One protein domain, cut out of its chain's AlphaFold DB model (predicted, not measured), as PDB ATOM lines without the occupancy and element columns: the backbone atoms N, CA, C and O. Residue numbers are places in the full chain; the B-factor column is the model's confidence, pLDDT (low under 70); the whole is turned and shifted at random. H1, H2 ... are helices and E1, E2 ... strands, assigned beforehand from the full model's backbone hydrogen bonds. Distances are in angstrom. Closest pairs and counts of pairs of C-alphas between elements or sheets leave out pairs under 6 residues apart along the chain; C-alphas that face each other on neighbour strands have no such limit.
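Overview. This is residues 14 to 102 of the 128 residues of an uncharacterized protein of Planctomycetaceae bacterium SCGC AG-212-D15 (UniProt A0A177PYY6). Helices H1, H2 and H4 pack at wide angles on long H3, with a strand hairpin, E1 and E2, beside them. The 89-residue printed part has two named antiparallel strands, then four named helices, and is mostly helix. It is compact, with radius of gyration of the C-alphas 13.1 A and spans 37 by 36 by 21 A.

Arrangement. Start at hairpin E1, residues 14 to 16, and E2, 21 to 24: N 15 and O 22, 3.0 A, are within hydrogen-bond range. Hub H3, residues 53 to 70, touches H1, 26 to 36, closest C-alphas Ala 66 and Leu 36, 5.3 A; H2, 41 to 48, its helical hairpin partner, Ser 56 and Tyr 48, 4.1 A; and H4, 86 to 102, Phe 64 and Asp 86, 6.3 A, only just about perpendicular at 71 degrees. H1, H2 and H4 have every O i to N i+4 pair within range, H3 12 of 14.

Along the chain. Find C-alpha 14, where E1 begins, at (58.978, -29.258, -27.689); H3 runs 25.1 A and H4 24.4 A, and H4 ends at C-alpha 102 at (58.213, -40.404, -35.900).

Size, cuts and confidence. The printed part has no cut, link H3 to H4 is long, and no printed residue is under pLDDT 70.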
ATOM      1  N   LYS A  14      58.423 -30.608 -27.833       93.25
ATOM      2  CA  LYS A  14      58.978 -29.258 -27.689       93.25
ATOM      3  C   LYS A  14      58.466 -28.384 -28.830       93.25
ATOM      4  O   LYS A  14      58.541 -28.807 -29.980       93.25
ATOM      5  N   TYR A  15      57.994 -27.184 -28.515       92.75
ATOM      6  CA  TYR A  15      57.567 -26.180 -29.493       92.75
ATOM      7  C   TYR A  15      57.870 -24.768 -28.985       92.75
ATOM      8  O   TYR A  15      58.180 -24.590 -27.810       92.75
ATOM      9  N   HIS A  16      57.785 -23.769 -29.862       91.12
ATOM     10  CA  HIS A  16      57.968 -22.363 -29.510       91.12
ATOM     11  C   HIS A  16      56.606 -21.664 -29.480       91.12
ATOM     12  O   HIS A  16      55.881 -21.710 -30.471       91.12
ATOM     13  N   ASN A  17      56.250 -21.016 -28.367       88.62
ATOM     14  CA  ASN A  17      54.936 -20.375 -28.206       88.62
ATOM     15  C   ASN A  17      54.897 -18.898 -28.651       88.62
ATOM     16  O   ASN A  17      53.952 -18.178 -28.338       88.62
ATOM     17  N   GLY A  18      55.951 -18.431 -29.327       85.75
ATOM     18  CA  GLY A  18      56.149 -17.029 -29.713       85.75
ATOM     19  C   GLY A  18      56.960 -16.217 -28.703       85.75
ATOM     20  O   GLY A  18      57.532 -15.201 -29.078       85.75
ATOM     21  N   ILE A  19      57.078 -16.693 -27.461       88.06
ATOM     22  CA  ILE A  19      57.823 -16.025 -26.382       88.06
ATOM     23  C   ILE A  19      59.029 -16.868 -25.954       88.06
ATOM     24  O   ILE A  19      60.123 -16.347 -25.751       88.06
ATOM     25  N   SER A  20      58.829 -18.174 -25.792       90.69
ATOM     26  CA  SER A  20      59.840 -19.104 -25.307       90.69
ATOM     27  C   SER A  20      59.610 -20.520 -25.824       90.69
ATOM     28  O   SER A  20      58.514 -20.892 -26.252       90.69
ATOM     29  N   ASP A  21      60.643 -21.344 -25.696       93.06
ATOM     30  CA  ASP A  21      60.516 -22.786 -25.850       93.06
ATOM     31  C   ASP A  21      59.671 -23.390 -24.718       93.06
ATOM     32  O   ASP A  21      59.935 -23.169 -23.535       93.06
ATOM     33  N   VAL A  22      58.685 -24.203 -25.091       92.62
ATOM     34  CA  VAL A  22      57.773 -24.908 -24.189       92.62
ATOM     35  C   VAL A  22      57.913 -26.413 -24.393       92.62
ATOM     36  O   VAL A  22      57.978 -26.911 -25.519       92.62
ATOM     37  N   TRP A  23      57.927 -27.153 -23.285       93.31
ATOM     38  CA  TRP A  23      57.882 -28.613 -23.270       93.31
ATOM     39  C   TRP A  23      56.515 -29.065 -22.777       93.31
ATOM     40  O   TRP A  23      56.110 -28.727 -21.667       93.31
ATOM     41  N   ALA A  24      55.819 -29.853 -23.585       92.00
ATOM     42  CA  ALA A  24      54.490 -30.347 -23.271       92.00
ATOM     43  C   ALA A  24      54.420 -31.872 -23.288       92.00
ATOM     44  O   ALA A  24      55.153 -32.559 -24.009       92.00
ATOM     45  N   ASP A  25      53.485 -32.391 -22.491       91.50
ATOM     46  CA  ASP A  25      53.058 -33.778 -22.588       91.50
ATOM     47  C   ASP A  25      52.207 -33.943 -23.865       91.50
ATOM     48  O   ASP A  25      51.120 -33.363 -23.967       91.50
ATOM     49  N   PRO A  26      52.667 -34.736 -24.845       91.50
ATOM     50  CA  PRO A  26      51.948 -34.956 -26.098       91.50
ATOM     51  C   PRO A  26      50.579 -35.619 -25.893       91.50
ATOM     52  O   PRO A  26      49.656 -35.375 -26.669       91.50
ATOM     53  N   LEU A  27      50.404 -36.448 -24.857       90.75
ATOM     54  CA  LEU A  27      49.110 -37.058 -24.547       90.75
ATOM     55  C   LEU A  27      48.148 -36.024 -23.969       90.75
ATOM     56  O   LEU A  27      46.963 -36.040 -24.311       90.75
ATOM     57  N   ALA A  28      48.650 -35.121 -23.124       92.69
ATOM     58  CA  ALA A  28      47.860 -34.010 -22.609       92.69
ATOM     59  C   ALA A  28      47.426 -33.076 -23.748       92.69
ATOM     60  O   ALA A  28      46.240 -32.759 -23.845       92.69
ATOM     61  N   LEU A  29      48.344 -32.731 -24.661       93.56
ATOM     62  CA  LEU A  29      48.032 -31.946 -25.860       93.56
ATOM     63  C   LEU A  29      46.971 -32.629 -26.724       93.56
ATOM     64  O   LEU A  29      45.956 -32.017 -27.042       93.56
ATOM     65  N   ASN A  30      47.136 -33.914 -27.040       91.44
ATOM     66  CA  ASN A  30      46.171 -34.648 -27.860       91.44
ATOM     67  C   ASN A  30      44.776 -34.703 -27.206       91.44
ATOM     68  O   ASN A  30      43.761 -34.525 -27.877       91.44
ATOM     69  N   ARG A  31      44.701 -34.898 -25.882       93.00
ATOM     70  CA  ARG A  31      43.425 -34.845 -25.142       93.00
ATOM     71  C   ARG A  31      42.791 -33.457 -25.199       93.00
ATOM     72  O   ARG A  31      41.589 -33.366 -25.426       93.00
ATOM     73  N   LYS A  32      43.587 -32.399 -25.022       94.38
ATOM     74  CA  LYS A  32      43.130 -31.003 -25.079       94.38
ATOM     75  C   LYS A  32      42.598 -30.656 -26.474       94.38
ATOM     76  O   LYS A  32      41.495 -30.134 -26.578       94.38
ATOM     77  N   ILE A  33      43.310 -31.044 -27.532       93.69
ATOM     78  CA  ILE A  33      42.884 -30.850 -28.928       93.69
ATOM     79  C   ILE A  33      41.573 -31.587 -29.204       93.69
ATOM     80  O   ILE A  33      40.629 -30.986 -29.704       93.69
ATOM     81  N   ARG A  34      41.466 -32.863 -28.807       93.50
ATOM     82  CA  ARG A  34      40.213 -33.624 -28.932       93.50
ATOM     83  C   ARG A  34      39.055 -32.944 -28.217       93.50
ATOM     84  O   ARG A  34      37.984 -32.841 -28.794       93.50
ATOM     85  N   ALA A  35      39.261 -32.474 -26.990       93.94
ATOM     86  CA  ALA A  35      38.216 -31.785 -26.240       93.94
ATOM     87  C   ALA A  35      37.768 -30.487 -26.934       93.94
ATOM     88  O   ALA A  35      36.575 -30.209 -26.987       93.94
ATOM     89  N   LEU A  36      38.708 -29.723 -27.497       93.75
ATOM     90  CA  LEU A  36      38.426 -28.465 -28.194       93.75
ATOM     91  C   LEU A  36      37.767 -28.668 -29.570       93.75
ATOM     92  O   LEU A  36      36.998 -27.818 -29.998       93.75
ATOM     93  N   MET A  37      38.023 -29.797 -30.232       93.38
ATOM     94  CA  MET A  37      37.457 -30.158 -31.542       93.38
ATOM     95  C   MET A  37      36.220 -31.071 -31.437       93.38
ATOM     96  O   MET A  37      35.961 -31.880 -32.326       93.38
ATOM     97  N   ASN A  38      35.461 -30.990 -30.338       89.69
ATOM     98  CA  ASN A  38      34.246 -31.790 -30.106       89.69
ATOM     99  C   ASN A  38      34.445 -33.319 -30.208       89.69
ATOM    100  O   ASN A  38      33.535 -34.061 -30.569       89.69
ATOM    101  N   GLY A  39      35.636 -33.807 -29.870       86.75
ATOM    102  CA  GLY A  39      35.960 -35.229 -29.765       86.75
ATOM    103  C   GLY A  39      36.503 -35.877 -31.037       86.75
ATOM    104  O   GLY A  39      37.141 -36.925 -30.921       86.75
ATOM    105  N   ASP A  40      36.342 -35.258 -32.213       91.12
ATOM    106  CA  ASP A  40      36.783 -35.831 -33.493       91.12
ATOM    107  C   ASP A  40      37.655 -34.863 -34.318       91.12
ATOM    108  O   ASP A  40      37.182 -34.223 -35.263       91.12
ATOM    109  N   PRO A  41      38.962 -34.772 -33.997       90.31
ATOM    110  CA  PRO A  41      39.910 -33.982 -34.778       90.31
ATOM    111  C   PRO A  41      40.019 -34.428 -36.238       90.31
ATOM    112  O   PRO A  41      40.276 -33.600 -37.105       90.31
ATOM    113  N   ALA A  42      39.837 -35.722 -36.526       91.00
ATOM    114  CA  ALA A  42      39.986 -36.245 -37.881       91.00
ATOM    115  C   ALA A  42      38.875 -35.716 -38.789       91.00
ATOM    116  O   ALA A  42      39.149 -35.300 -39.912       91.00
ATOM    117  N   LYS A  43      37.640 -35.655 -38.278       93.19
ATOM    118  CA  LYS A  43      36.518 -35.042 -38.991       93.19
ATOM    119  C   LYS A  43      36.723 -33.548 -39.231       93.19
ATOM    120  O   LYS A  43      36.454 -33.081 -40.331       93.19
ATOM    121  N   VAL A  44      37.213 -32.802 -38.238       92.25
ATOM    122  CA  VAL A  44      37.484 -31.360 -38.407       92.25
ATOM    123  C   VAL A  44      38.545 -31.134 -39.484       92.25
ATOM    124  O   VAL A  44      38.343 -30.317 -40.373       92.25
ATOM    125  N   VAL A  45      39.631 -31.909 -39.470       92.31
ATOM    126  CA  VAL A  45      40.679 -31.824 -40.500       92.31
ATOM    127  C   VAL A  45      40.163 -32.260 -41.875       92.31
ATOM    128  O   VAL A  45      40.517 -31.649 -42.879       92.31
ATOM    129  N   ALA A  46      39.317 -33.290 -41.952       93.38
ATOM    130  CA  ALA A  46      38.715 -33.714 -43.214       93.38
ATOM    131  C   ALA A  46      37.811 -32.621 -43.804       93.38
ATOM    132  O   ALA A  46      37.923 -32.317 -44.987       93.38
ATOM    133  N   ASN A  47      36.978 -31.994 -42.971       93.56
ATOM    134  CA  ASN A  47      36.109 -30.895 -43.388       93.56
ATOM    135  C   ASN A  47      36.910 -29.657 -43.806       93.56
ATOM    136  O   ASN A  47      36.553 -29.012 -44.783       93.56
ATOM    137  N   TYR A  48      38.010 -29.350 -43.111       92.44
ATOM    138  CA  TYR A  48      38.907 -28.252 -43.481       92.44
ATOM    139  C   TYR A  48      39.494 -28.437 -44.888       92.44
ATOM    140  O   TYR A  48      39.559 -27.485 -45.658       92.44
ATOM    141  N   ASN A  49      39.849 -29.675 -45.248       92.25
ATOM    142  CA  ASN A  49      40.356 -30.033 -46.577       92.25
ATOM    143  C   ASN A  49      39.246 -30.353 -47.604       92.25
ATOM    144  O   ASN A  49      39.549 -30.886 -48.670       92.25
ATOM    145  N   SER A  50      37.972 -30.106 -47.282       94.06
ATOM    146  CA  SER A  50      36.845 -30.344 -48.192       94.06
ATOM    147  C   SER A  50      36.841 -29.319 -49.327       94.06
ATOM    148  O   SER A  50      37.105 -28.140 -49.101       94.06
ATOM    149  N   ASP A  51      36.449 -29.740 -50.531       94.81
ATOM    150  CA  ASP A  51      36.204 -28.827 -51.660       94.81
ATOM    151  C   ASP A  51      34.959 -27.939 -51.432       94.81
ATOM    152  O   ASP A  51      34.709 -26.981 -52.166       94.81
ATOM    153  N   ASN A  52      34.140 -28.259 -50.423       95.50
ATOM    154  CA  ASN A  52      32.987 -27.458 -50.033       95.50
ATOM    155  C   ASN A  52      33.420 -26.296 -49.127       95.50
ATOM    156  O   ASN A  52      33.673 -26.488 -47.938       95.50
ATOM    157  N   GLN A  53      33.407 -25.076 -49.673       94.06
ATOM    158  CA  GLN A  53      33.813 -23.858 -48.961       94.06
ATOM    159  C   GLN A  53      33.117 -23.688 -47.603       94.06
ATOM    160  O   GLN A  53      33.767 -23.372 -46.615       94.06
ATOM    161  N   ASN A  54      31.812 -23.967 -47.516       94.75
ATOM    162  CA  ASN A  54      31.068 -23.802 -46.263       94.75
ATOM    163  C   ASN A  54      31.543 -24.773 -45.169       94.75
ATOM    164  O   ASN A  54      31.520 -24.437 -43.987       94.75
ATOM    165  N   GLU A  55      31.939 -25.989 -45.550       93.25
ATOM    166  CA  GLU A  55      32.485 -26.978 -44.615       93.25
ATOM    167  C   GLU A  55      33.913 -26.627 -44.212       93.25
ATOM    168  O   GLU A  55      34.254 -26.768 -43.036       93.25
ATOM    169  N   SER A  56      34.711 -26.146 -45.169       93.56
ATOM    170  CA  SER A  56      36.088 -25.711 -44.938       93.56
ATOM    171  C   SER A  56      36.139 -24.515 -43.985       93.56
ATOM    172  O   SER A  56      36.820 -24.587 -42.962       93.56
ATOM    173  N   ASP A  57      35.327 -23.483 -44.228       93.50
ATOM    174  CA  ASP A  57      35.250 -22.286 -43.382       93.50
ATOM    175  C   ASP A  57      34.772 -22.640 -41.966       93.50
ATOM    176  O   ASP A  57      35.395 -22.269 -40.972       93.50
ATOM    177  N   ALA A  58      33.702 -23.435 -41.849       93.44
ATOM    178  CA  ALA A  58      33.199 -23.868 -40.546       93.44
ATOM    179  C   ALA A  58      34.218 -24.728 -39.778       93.44
ATOM    180  O   ALA A  58      34.277 -24.683 -38.547       93.44
ATOM    181  N   ALA A  59      35.018 -25.526 -40.488       93.88
ATOM    182  CA  ALA A  59      36.088 -26.301 -39.885       93.88
ATOM    183  C   ALA A  59      37.272 -25.423 -39.468       93.88
ATOM    184  O   ALA A  59      37.807 -25.647 -38.385       93.88
ATOM    185  N   ALA A  60      37.648 -24.415 -40.260       93.44
ATOM    186  CA  ALA A  60      38.708 -23.458 -39.939       93.44
ATOM    187  C   ALA A  60      38.412 -22.687 -38.641       93.44
ATOM    188  O   ALA A  60      39.264 -22.622 -37.750       93.44
ATOM    189  N   GLU A  61      37.170 -22.219 -38.483       93.38
ATOM    190  CA  GLU A  61      36.667 -21.525 -37.284       93.38
ATOM    191  C   GLU A  61      36.735 -22.384 -36.008       93.38
ATOM    192  O   GLU A  61      36.800 -21.871 -34.890       93.38
ATOM    193  N   LEU A  62      36.746 -23.712 -36.145       94.12
ATOM    194  CA  LEU A  62      36.967 -24.631 -35.026       94.12
ATOM    195  C   LEU A  62      38.442 -25.004 -34.875       94.12
ATOM    196  O   LEU A  62      38.941 -25.134 -33.756       94.12
ATOM    197  N   PHE A  63      39.136 -25.192 -35.992       95.06
ATOM    198  CA  PHE A  63      40.482 -25.729 -36.044       95.06
ATOM    199  C   PHE A  63      41.506 -24.761 -35.452       95.06
ATOM    200  O   PHE A  63      42.170 -25.107 -34.473       95.06
ATOM    201  N   PHE A  64      41.607 -23.538 -35.980       95.56
ATOM    202  CA  PHE A  64      42.648 -22.595 -35.560       95.56
ATOM    203  C   PHE A  64      42.517 -22.179 -34.089       95.56
ATOM    204  O   PHE A  64      43.508 -22.286 -33.357       95.56
ATOM    205  N   PRO A  65      41.321 -21.830 -33.570       94.56
ATOM    206  CA  PRO A  65      41.173 -21.517 -32.151       94.56
ATOM    207  C   PRO A  65      41.460 -22.715 -31.241       94.56
ATOM    208  O   PRO A  65      41.978 -22.536 -30.134       94.56
ATOM    209  N   ALA A  66      41.150 -23.942 -31.683       95.31
ATOM    210  CA  ALA A  66      41.470 -25.150 -30.930       95.31
ATOM    211  C   ALA A  66      42.983 -25.375 -30.837       95.31
ATOM    212  O   ALA A  66      43.483 -25.654 -29.747       95.31
ATOM    213  N   ILE A  67      43.718 -25.217 -31.942       95.88
ATOM    214  CA  ILE A  67      45.182 -25.321 -31.944       95.88
ATOM    215  C   ILE A  67      45.794 -24.212 -31.082       95.88
ATOM    216  O   ILE A  67      46.559 -24.518 -30.166       95.88
ATOM    217  N   ALA A  68      45.389 -22.954 -31.275       95.69
ATOM    218  CA  ALA A  68      45.907 -21.833 -30.494       95.69
ATOM    219  C   ALA A  68      45.728 -22.048 -28.980       95.69
ATOM    220  O   ALA A  68      46.673 -21.938 -28.199       95.69
ATOM    221  N   ARG A  69      44.528 -22.468 -28.557       94.94
ATOM    222  CA  ARG A  69      44.238 -22.778 -27.147       94.94
ATOM    223  C   ARG A  69      44.960 -24.018 -26.642       94.94
ATOM    224  O   ARG A  69      45.335 -24.058 -25.470       94.94
ATOM    225  N   ALA A  70      45.126 -25.048 -27.470       95.31
ATOM    226  CA  ALA A  70      45.815 -26.268 -27.072       95.31
ATOM    227  C   ALA A  70      47.282 -25.991 -26.731       95.31
ATOM    228  O   ALA A  70      47.731 -26.408 -25.663       95.31
ATOM    229  N   PHE A  71      47.962 -25.233 -27.595       94.38
ATOM    230  CA  PHE A  71      49.372 -24.860 -27.471       94.38
ATOM    231  C   PHE A  71      49.615 -23.563 -26.691       94.38
ATOM    232  O   PHE A  71      50.757 -23.139 -26.564       94.38
ATOM    233  N   GLU A  72      48.561 -22.944 -26.149       93.31
ATOM    234  CA  GLU A  72      48.660 -21.738 -25.312       93.31
ATOM    235  C   GLU A  72      49.415 -20.597 -26.012       93.31
ATOM    236  O   GLU A  72      50.170 -19.850 -25.394       93.31
ATOM    237  N   VAL A  73      49.193 -20.473 -27.322       94.06
ATOM    238  CA  VAL A  73      49.729 -19.390 -28.147       94.06
ATOM    239  C   VAL A  73      48.685 -18.299 -28.327       94.06
ATOM    240  O   VAL A  73      47.479 -18.564 -28.367       94.06
ATOM    241  N   ALA A  74      49.151 -17.057 -28.427       92.50
ATOM    242  CA  ALA A  74      48.280 -15.925 -28.701       92.50
ATOM    243  C   ALA A  74      47.869 -15.933 -30.187       92.50
ATOM    244  O   ALA A  74      48.754 -15.989 -31.048       92.50
ATOM    245  N   PRO A  75      46.563 -15.881 -30.507       91.38
ATOM    246  CA  PRO A  75      46.118 -15.690 -31.883       91.38
ATOM    247  C   PRO A  75      46.544 -14.307 -32.388       91.38
ATOM    248  O   PRO A  75      46.766 -13.397 -31.589       91.38
ATOM    249  N   PHE A  76      46.641 -14.156 -33.708       92.56
ATOM    250  CA  PHE A  76      46.988 -12.886 -34.337       92.56
ATOM    251  C   PHE A  76      46.021 -11.763 -33.939       92.56
ATOM    252  O   PHE A  76      44.811 -11.848 -34.164       92.56
ATOM    253  N   ASP A  77      46.573 -10.686 -33.386       91.94
ATOM    254  CA  ASP A  77      45.851  -9.468 -33.054       91.94
ATOM    255  C   ASP A  77      46.077  -8.413 -34.145       91.94
ATOM    256  O   ASP A  77      47.182  -7.918 -34.367       91.94
ATOM    257  N   LYS A  78      44.989  -8.027 -34.821       92.69
ATOM    258  CA  LYS A  78      45.005  -7.029 -35.901       92.69
ATOM    259  C   LYS A  78      45.382  -5.627 -35.417       92.69
ATOM    260  O   LYS A  78      45.800  -4.812 -36.234       92.69
ATOM    261  N   ALA A  79      45.184  -5.322 -34.134       93.38
ATOM    262  CA  ALA A  79      45.482  -4.007 -33.576       93.38
ATOM    263  C   ALA A  79      46.980  -3.825 -33.306       93.38
ATOM    264  O   ALA A  79      47.511  -2.738 -33.529       93.38
ATOM    265  N   THR A  80      47.657  -4.875 -32.839       92.38
ATOM    266  CA  THR A  80      49.090  -4.842 -32.504       92.38
ATOM    267  C   THR A  80      49.972  -5.370 -33.633       92.38
ATOM    268  O   THR A  80      51.140  -4.999 -33.714       92.38
ATOM    269  N   GLY A  81      49.423  -6.201 -34.524       91.81
ATOM    270  CA  GLY A  81      50.185  -6.927 -35.540       91.81
ATOM    271  C   GLY A  81      51.005  -8.088 -34.967       91.81
ATOM    272  O   GLY A  81      51.881  -8.603 -35.658       91.81
ATOM    273  N   GLU A  82      50.747  -8.487 -33.721       91.38
ATOM    274  CA  GLU A  82      51.462  -9.554 -33.018       91.38
ATOM    275  C   GLU A  82      50.609 -10.828 -32.906       91.38
ATOM    276  O   GLU A  82      49.385 -10.793 -33.020       91.38
ATOM    277  N   GLY A  83      51.254 -11.966 -32.641       91.88
ATOM    278  CA  GLY A  83      50.596 -13.263 -32.455       91.88
ATOM    279  C   GLY A  83      50.729 -14.198 -33.656       91.88
ATOM    280  O   GLY A  83      51.418 -13.900 -34.630       91.88
ATOM    281  N   PHE A  84      50.097 -15.365 -33.557       94.62
ATOM    282  CA  PHE A  84      50.174 -16.416 -34.569       94.62
ATOM    283  C   PHE A  84      49.075 -16.245 -35.607       94.62
ATOM    284  O   PHE A  84      47.889 -16.256 -35.261       94.62
ATOM    285  N   VAL A  85      49.467 -16.137 -36.876       95.56
ATOM    286  CA  VAL A  85      48.524 -16.240 -37.994       95.56
ATOM    287  C   VAL A  85      48.144 -17.701 -38.237       95.56
ATOM    288  O   VAL A  85      48.829 -18.625 -37.789       95.56
ATOM    289  N   ASP A  86      47.065 -17.915 -38.981       94.25
ATOM    290  CA  ASP A  86      46.534 -19.249 -39.277       94.25
ATOM    291  C   ASP A  86      47.586 -20.179 -39.905       94.25
ATOM    292  O   ASP A  86      47.682 -21.352 -39.539       94.25
ATOM    293  N   GLU A  87      48.457 -19.651 -40.772       94.50
ATOM    294  CA  GLU A  87      49.569 -20.414 -41.355       94.50
ATOM    295  C   GLU A  87      50.566 -20.925 -40.303       94.50
ATOM    296  O   GLU A  87      51.088 -22.034 -40.428       94.50
ATOM    297  N   ASP A  88      50.841 -20.144 -39.259       94.12
ATOM    298  CA  ASP A  88      51.766 -20.549 -38.200       94.12
ATOM    299  C   ASP A  88      51.133 -21.604 -37.292       94.12
ATOM    300  O   ASP A  88      51.800 -22.554 -36.873       94.12
ATOM    301  N   LEU A  89      49.829 -21.486 -37.035       94.44
ATOM    302  CA  LEU A  89      49.057 -22.500 -36.319       94.44
ATOM    303  C   LEU A  89      48.996 -23.816 -37.106       94.44
ATOM    304  O   LEU A  89      49.125 -24.891 -36.514       94.44
ATOM    305  N   LEU A  90      48.858 -23.746 -38.433       94.25
ATOM    306  CA  LEU A  90      48.900 -24.918 -39.304       94.25
ATOM    307  C   LEU A  90      50.268 -25.612 -39.241       94.25
ATOM    308  O   LEU A  90      50.330 -26.815 -38.988       94.25
ATOM    309  N   LYS A  91      51.368 -24.858 -39.366       94.25
ATOM    310  CA  LYS A  91      52.733 -25.403 -39.224       94.25
ATOM    311  C   LYS A  91      52.947 -26.051 -37.857       94.25
ATOM    312  O   LYS A  91      53.532 -27.128 -37.764       94.25
ATOM    313  N   LEU A  92      52.458 -25.423 -36.786       93.75
ATOM    314  CA  LEU A  92      52.559 -25.968 -35.430       93.75
ATOM    315  C   LEU A  92      51.827 -27.312 -35.302       93.75
ATOM    316  O   LEU A  92      52.345 -28.254 -34.694       93.75
ATOM    317  N   TRP A  93      50.648 -27.423 -35.912       94.31
ATOM    318  CA  TRP A  93      49.911 -28.679 -35.990       94.31
ATOM    319  C   TRP A  93      50.668 -29.753 -36.781       94.31
ATOM    320  O   TRP A  93      50.808 -30.879 -36.297       94.31
ATOM    321  N   GLU A  94      51.207 -29.419 -37.954       93.69
ATOM    322  CA  GLU A  94      51.989 -30.345 -38.785       93.69
ATOM    323  C   GLU A  94      53.248 -30.847 -38.070       93.69
ATOM    324  O   GLU A  94      53.551 -32.043 -38.109       93.69
ATOM    325  N   MET A  95      53.949 -29.961 -37.354       93.62
ATOM    326  CA  MET A  95      55.094 -30.327 -36.518       93.62
ATOM    327  C   MET A  95      54.702 -31.343 -35.443       93.62
ATOM    328  O   MET A  95      55.418 -32.320 -35.211       93.62
ATOM    329  N   PHE A  96      53.555 -31.138 -34.793       94.19
ATOM    330  CA  PHE A  96      53.055 -32.064 -33.785       94.19
ATOM    331  C   PHE A  96      52.671 -33.425 -34.388       94.19
ATOM    332  O   PHE A  96      53.026 -34.461 -33.824       94.19
ATOM    333  N   GLN A  97      52.011 -33.442 -35.550       92.31
ATOM    334  CA  GLN A  97      51.665 -34.684 -36.252       92.31
ATOM    335  C   GLN A  97      52.905 -35.455 -36.715       92.31
ATOM    336  O   GLN A  97      53.025 -36.645 -36.418       92.31
ATOM    337  N   SER A  98      53.869 -34.774 -37.343       92.38
ATOM    338  CA  SER A  98      55.149 -35.384 -37.732       92.38
ATOM    339  C   SER A  98      55.854 -36.013 -36.537       92.38
ATOM    340  O   SER A  98      56.284 -37.165 -36.600       92.38
ATOM    341  N   TRP A  99      55.903 -35.305 -35.407       92.00
ATOM    342  CA  TRP A  99      56.507 -35.834 -34.190       92.00
ATOM    343  C   TRP A  99      55.785 -37.090 -33.678       92.00
ATOM    344  O   TRP A  99      56.438 -38.058 -33.277       92.00
ATOM    345  N   LEU A 100      54.447 -37.114 -33.702       89.00
ATOM    346  CA  LEU A 100      53.677 -38.300 -33.312       89.00
ATOM    347  C   LEU A 100      54.010 -39.501 -34.201       89.00
ATOM    348  O   LEU A 100      54.184 -40.609 -33.687       89.00
ATOM    349  N   ASP A 101      54.131 -39.294 -35.508       88.56
ATOM    350  CA  ASP A 101      54.405 -40.367 -36.461       88.56
ATOM    351  C   ASP A 101      55.846 -40.880 -36.382       88.56
ATOM    352  O   ASP A 101      56.071 -42.094 -36.411       88.56
ATOM    353  N   GLU A 102      56.829 -40.003 -36.177       85.69
ATOM    354  CA  GLU A 102      58.213 -40.404 -35.900       85.69
ATOM    355  C   GLU A 102      58.315 -41.269 -34.638       85.69
ATOM    356  O   GLU A 102      59.007 -42.294 -34.617       85.69
TER     357      GLU A 102